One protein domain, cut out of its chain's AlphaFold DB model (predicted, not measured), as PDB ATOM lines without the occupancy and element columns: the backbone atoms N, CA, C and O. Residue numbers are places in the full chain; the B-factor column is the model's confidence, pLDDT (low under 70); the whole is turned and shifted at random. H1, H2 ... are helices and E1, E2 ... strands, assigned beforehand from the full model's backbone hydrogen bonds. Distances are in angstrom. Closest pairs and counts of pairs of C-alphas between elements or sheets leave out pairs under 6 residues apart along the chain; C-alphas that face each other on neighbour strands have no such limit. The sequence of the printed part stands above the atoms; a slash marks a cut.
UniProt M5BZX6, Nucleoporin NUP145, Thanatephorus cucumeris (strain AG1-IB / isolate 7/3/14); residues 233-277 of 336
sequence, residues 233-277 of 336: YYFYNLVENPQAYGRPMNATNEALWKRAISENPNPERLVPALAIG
ATOM      1  N   TYR A 233      57.211  35.011  41.858       90.12
ATOM      2  CA  TYR A 233      56.076  35.924  42.002       90.12
ATOM      3  C   TYR A 233      54.980  35.611  40.980       90.12
ATOM      4  O   TYR A 233      55.272  35.218  39.849       90.12
ATOM      5  N   TYR A 234      53.721  35.797  41.374       92.81
ATOM      6  CA  TYR A 234      52.568  35.641  40.491       92.81
ATOM      7  C   TYR A 234      52.055  37.003  40.050       92.81
ATOM      8  O   TYR A 234      51.670  37.834  40.867       92.81
ATOM      9  N   PHE A 235      52.026  37.204  38.739       93.69
ATOM     10  CA  PHE A 235      51.351  38.329  38.107       93.69
ATOM     11  C   PHE A 235      49.994  37.878  37.564       93.69
ATOM     12  O   PHE A 235      49.789  36.695  37.312       93.69
ATOM     13  N   TYR A 236      49.092  38.819  37.308       94.62
ATOM     14  CA  TYR A 236      47.763  38.531  36.772       94.62
ATOM     15  C   TYR A 236      47.698  38.919  35.292       94.62
ATOM     16  O   TYR A 236      47.843  40.091  34.950       94.62
ATOM     17  N   ASN A 237      47.534  37.932  34.409       92.25
ATOM     18  CA  ASN A 237      47.432  38.134  32.960       92.25
ATOM     19  C   ASN A 237      45.965  38.187  32.527       92.25
ATOM     20  O   ASN A 237      45.190  37.328  32.940       92.25
ATOM     21  N   LEU A 238      45.607  39.137  31.658       92.50
ATOM     22  CA  LEU A 238      44.267  39.229  31.075       92.50
ATOM     23  C   LEU A 238      44.055  38.131  30.022       92.50
ATOM     24  O   LEU A 238      44.876  37.969  29.121       92.50
ATOM     25  N   VAL A 239      42.959  37.383  30.151       90.56
ATOM     26  CA  VAL A 239      42.609  36.219  29.324       90.56
ATOM     27  C   VAL A 239      41.094  36.209  29.091       90.56
ATOM     28  O   VAL A 239      40.323  36.518  29.996       90.56
ATOM     29  N   GLU A 240      40.654  35.853  27.883       89.06
ATOM     30  CA  GLU A 240      39.224  35.820  27.520       89.06
ATOM     31  C   GLU A 240      38.491  34.584  28.061       89.06
ATOM     32  O   GLU A 240      37.340  34.680  28.474       89.06
ATOM     33  N   ASN A 241      39.167  33.432  28.099       89.81
ATOM     34  CA  ASN A 241      38.674  32.199  28.710       89.81
ATOM     35  C   ASN A 241      39.672  31.701  29.778       89.81
ATOM     36  O   ASN A 241      40.567  30.914  29.450       89.81
ATOM     37  N   PRO A 242      39.559  32.132  31.049       86.88
ATOM     38  CA  PRO A 242      40.477  31.700  32.104       86.88
ATOM     39  C   PRO A 242      40.362  30.202  32.419       86.88
ATOM     40  O   PRO A 242      41.335  29.604  32.868       86.88
ATOM     41  N   GLN A 243      39.219  29.565  32.130       82.50
ATOM     42  CA  GLN A 243      38.982  28.141  32.412       82.50
ATOM     43  C   GLN A 243      39.861  27.208  31.559       82.50
ATOM     44  O   GLN A 243      40.042  26.044  31.901       82.50
ATOM     45  N   ALA A 244      40.448  27.716  30.469       86.12
ATOM     46  CA  ALA A 244      41.429  26.990  29.664       86.12
ATOM     47  C   ALA A 244      42.838  26.930  30.300       86.12
ATOM     48  O   ALA A 244      43.704  26.219  29.788       86.12
ATOM     49  N   TYR A 245      43.095  27.660  31.395       83.75
ATOM     50  CA  TYR A 245      44.429  27.820  31.981       83.75
ATOM     51  C   TYR A 245      44.522  27.217  33.390       83.75
ATOM     52  O   TYR A 245      44.010  27.763  34.365       83.75
ATOM     53  N   GLY A 246      45.227  26.089  33.503       82.19
ATOM     54  CA  GLY A 246      45.516  25.428  34.780       82.19
ATOM     55  C   GLY A 246      46.777  25.941  35.492       82.19
ATOM     56  O   GLY A 246      47.478  26.834  35.017       82.19
ATOM     57  N   ARG A 247      47.106  25.311  36.630       87.12
ATOM     58  CA  ARG A 247      48.375  25.510  37.359       87.12
ATOM     59  C   ARG A 247      49.563  25.219  36.426       87.12
ATOM     60  O   ARG A 247      49.656  24.091  35.940       87.12
ATOM     61  N   PRO A 248      50.485  26.169  36.181       83.81
ATOM     62  CA  PRO A 248      51.608  25.933  35.280       83.81
ATOM     63  C   PRO A 248      52.602  24.947  35.914       83.81
ATOM     64  O   PRO A 248      52.822  24.968  37.123       83.81
ATOM     65  N   MET A 249      53.220  24.072  35.114       80.44
ATOM     66  CA  MET A 249      54.021  22.942  35.626       80.44
ATOM     67  C   MET A 249      55.232  23.355  36.485       80.44
ATOM     68  O   MET A 249      55.670  22.593  37.343       80.44
ATOM     69  N   ASN A 250      55.759  24.568  36.298       82.19
ATOM     70  CA  ASN A 250      56.850  25.129  37.101       82.19
ATOM     71  C   ASN A 250      56.400  25.663  38.482       82.19
ATOM     72  O   ASN A 250      57.253  25.950  39.326       82.19
ATOM     73  N   ALA A 251      55.092  25.752  38.758       83.25
ATOM     74  CA  ALA A 251      54.521  26.159  40.045       83.25
ATOM     75  C   ALA A 251      54.656  25.069  41.124       83.25
ATOM     76  O   ALA A 251      53.667  24.520  41.618       83.25
ATOM     77  N   THR A 252      55.892  24.765  41.519       83.94
ATOM     78  CA  THR A 252      56.200  23.766  42.558       83.94
ATOM     79  C   THR A 252      55.691  24.173  43.946       83.94
ATOM     80  O   THR A 252      55.243  23.317  44.705       83.94
ATOM     81  N   ASN A 253      55.682  25.470  44.275       85.69
ATOM     82  CA  ASN A 253      55.179  25.970  45.555       85.69
ATOM     83  C   ASN A 253      53.644  26.110  45.551       85.69
ATOM     84  O   ASN A 253      53.085  27.065  45.006       85.69
ATOM     85  N   GLU A 254      52.963  25.165  46.200       86.94
ATOM     86  CA  GLU A 254      51.501  25.149  46.301       86.94
ATOM     87  C   GLU A 254      50.926  26.274  47.174       86.94
ATOM     88  O   GLU A 254      49.854  26.787  46.863       86.94
ATOM     89  N   ALA A 255      51.623  26.689  48.235       88.56
ATOM     90  CA  ALA A 255      51.143  27.754  49.114       88.56
ATOM     91  C   ALA A 255      51.101  29.102  48.375       88.56
ATOM     92  O   ALA A 255      50.111  29.825  48.472       88.56
ATOM     93  N   LEU A 256      52.129  29.401  47.568       87.88
ATOM     94  CA  LEU A 256      52.131  30.584  46.701       87.88
ATOM     95  C   LEU A 256      51.076  30.487  45.587       87.88
ATOM     96  O   LEU A 256      50.442  31.490  45.283       87.88
ATOM     97  N   TRP A 257      50.839  29.298  45.016       89.62
ATOM     98  CA  TRP A 257      49.773  29.090  44.024       89.62
ATOM     99  C   TRP A 257      48.371  29.321  44.615       89.62
ATOM    100  O   TRP A 257      47.582  30.078  44.054       89.62
ATOM    101  N   LYS A 258      48.071  28.728  45.780       90.94
ATOM    102  CA  LYS A 258      46.802  28.937  46.501       90.94
ATOM    103  C   LYS A 258      46.602  30.411  46.859       90.94
ATOM    104  O   LYS A 258      45.529  30.947  46.597       90.94
ATOM    105  N   ARG A 259      47.652  31.073  47.365       90.94
ATOM    106  CA  ARG A 259      47.654  32.517  47.640       90.94
ATOM    107  C   ARG A 259      47.327  33.333  46.384       90.94
ATOM    108  O   ARG A 259      46.443  34.180  46.438       90.94
ATOM    109  N   ALA A 260      47.976  33.043  45.258       91.50
ATOM    110  CA  ALA A 260      47.758  33.757  44.000       91.50
ATOM    111  C   ALA A 260      46.354  33.545  43.404       91.50
ATOM    112  O   ALA A 260      45.835  34.441  42.751       91.50
ATOM    113  N   ILE A 261      45.697  32.405  43.648       90.94
ATOM    114  CA  ILE A 261      44.268  32.261  43.321       90.94
ATOM    115  C   ILE A 261      43.419  33.166  44.227       90.94
ATOM    116  O   ILE A 261      42.553  33.877  43.726       90.94
ATOM    117  N   SER A 262      43.666  33.171  45.544       92.62
ATOM    118  CA  SER A 262      42.863  33.955  46.501       92.62
ATOM    119  C   SER A 262      43.073  35.473  46.428       92.62
ATOM    120  O   SER A 262      42.172  36.223  46.781       92.62
ATOM    121  N   GLU A 263      44.243  35.932  45.977       93.00
ATOM    122  CA  GLU A 263      44.581  37.356  45.815       93.00
ATOM    123  C   GLU A 263      44.339  37.867  44.379       93.00
ATOM    124  O   GLU A 263      44.731  38.988  44.048       93.00
ATOM    125  N   ASN A 264      43.706  37.065  43.514       92.62
ATOM    126  CA  ASN A 264      43.400  37.437  42.134       92.62
ATOM    127  C   ASN A 264      42.265  38.484  42.082       92.62
ATOM    128  O   ASN A 264      41.133  38.163  42.450       92.62
ATOM    129  N   PRO A 265      42.507  39.714  41.584       93.88
ATOM    130  CA  PRO A 265      41.514  40.788  41.641       93.88
ATOM    131  C   PRO A 265      40.351  40.642  40.642       93.88
ATOM    132  O   PRO A 265      39.387  41.399  40.740       93.88
ATOM    133  N   ASN A 266      40.408  39.710  39.679       92.56
ATOM    134  CA  ASN A 266      39.261  39.359  38.829       92.56
ATOM    135  C   ASN A 266      39.402  37.925  38.263       92.56
ATOM    136  O   ASN A 266      39.973  37.755  37.183       92.56
ATOM    137  N   PRO A 267      38.867  36.886  38.929       88.75
ATOM    138  CA  PRO A 267      39.016  35.498  38.482       88.75
ATOM    139  C   PRO A 267      38.268  35.152  37.181       88.75
ATOM    140  O   PRO A 267      38.543  34.111  36.591       88.75
ATOM    141  N   GLU A 268      37.354  36.003  36.701       90.38
ATOM    142  CA  GLU A 268      36.635  35.793  35.434       90.38
ATOM    143  C   GLU A 268      37.436  36.248  34.205       90.38
ATOM    144  O   GLU A 268      37.120  35.855  33.084       90.38
ATOM    145  N   ARG A 269      38.467  37.085  34.396       92.12
ATOM    146  CA  ARG A 269      39.258  37.666  33.294       92.12
ATOM    147  C   ARG A 269      40.770  37.638  33.502       92.12
ATOM    148  O   ARG A 269      41.504  37.951  32.569       92.12
ATOM    149  N   LEU A 270      41.250  37.313  34.700       93.75
ATOM    150  CA  LEU A 270      42.672  37.290  35.038       93.75
ATOM    151  C   LEU A 270      43.119  35.897  35.482       93.75
ATOM    152  O   LEU A 270      42.479  35.261  36.318       93.75
ATOM    153  N   VAL A 271      44.268  35.457  34.972       93.50
ATOM    154  CA  VAL A 271      44.902  34.174  35.312       93.50
ATOM    155  C   VAL A 271      46.245  34.422  36.019       93.50
ATOM    156  O   VAL A 271      47.035  35.238  35.525       93.50
ATOM    157  N   PRO A 272      46.558  33.727  37.134       94.06
ATOM    158  CA  PRO A 272      47.867  33.813  37.779       94.06
ATOM    159  C   PRO A 272      48.985  33.217  36.905       94.06
ATOM    160  O   PRO A 272      49.061  32.009  36.684       94.06
ATOM    161  N   ALA A 273      49.897  34.069  36.448       91.94
ATOM    162  CA  ALA A 273      51.078  33.722  35.669       91.94
ATOM    163  C   ALA A 273      52.339  33.814  36.543       91.94
ATOM    164  O   ALA A 273      52.725  34.901  36.985       91.94
ATOM    165  N   LEU A 274      52.991  32.671  36.777       92.44
ATOM    166  CA  LEU A 274      54.249  32.588  37.520       92.44
ATOM    167  C   LEU A 274      55.401  33.210  36.719       92.44
ATOM    168  O   LEU A 274      55.597  32.876  35.552       92.44
ATOM    169  N   ALA A 275      56.191  34.055  37.375       91.19
ATOM    170  CA  ALA A 275      57.493  34.516  36.913       91.19
ATOM    171  C   ALA A 275      58.587  34.053  37.886       91.19
ATOM    172  O   ALA A 275      58.403  34.116  39.108       91.19
ATOM    173  N   ILE A 276      59.721  33.601  37.347       91.00
ATOM    174  CA  ILE A 276      60.864  33.105  38.116       91.00
ATOM    175  C   ILE A 276      62.112  33.926  37.765       91.00
ATOM    176  O   ILE A 276      62.628  33.865  36.651       91.00
ATOM    177  N   GLY A 277      62.623  34.680  38.740       90.69
ATOM    178  CA  GLY A 277      63.826  35.501  38.580       90.69
ATOM    179  C   GLY A 277      63.689  36.653  37.575       90.69
ATOM    180  O   GLY A 277      62.601  37.012  37.120       90.69
TER     181      GLY A 277
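This is residues 233 to 277 of the 336 residues of the protein "Nucleoporin NUP145" of Thanatephorus cucumeris (strain AG1-IB / isolate 7/3/14) (UniProt M5BZX6). A ribbon of two antiparallel strands, E1 and E2, has one short helix, H1, packed over one face, while the long unnamed stretch 239 to 253 folds back past E2 towards H1. The printed part has 45 residues in the order E1, H1, E2; the class is mixed, helices and strands, with under half of the residues in named elements. It is compact, with a radius of gyration of the C-alphas of 9.9 A, and spans 25 by 18 by 17 A.

Find C-alpha 233 at (56.076, 35.924, 42.002); from there E1, residues 233 to 238, runs 16.4 A. H1, residues 254 to 262, covers 12.3 A. E2, residues 270 to 276, runs 18.9 A to C-alpha 276 at (60.864, 33.105, 38.116).

Look at E1 and E2, antiparallel at 144 degrees: N 235 and O 273 are 3.0 A apart, within hydrogen-bond range. From Ala 260 of H1, the closest C-alphas are Tyr 234 in E1 and Pro 272 in E2, each 6.2 A away. In H1 every O i to N i+4 pair is within hydrogen-bond range.

The C-alphas farthest apart, Glu 268 and Gly 277, are 27.4 A apart. The printed part has no cut; E1 to H1 is a long link. No printed residue is under 70 in pLDDT.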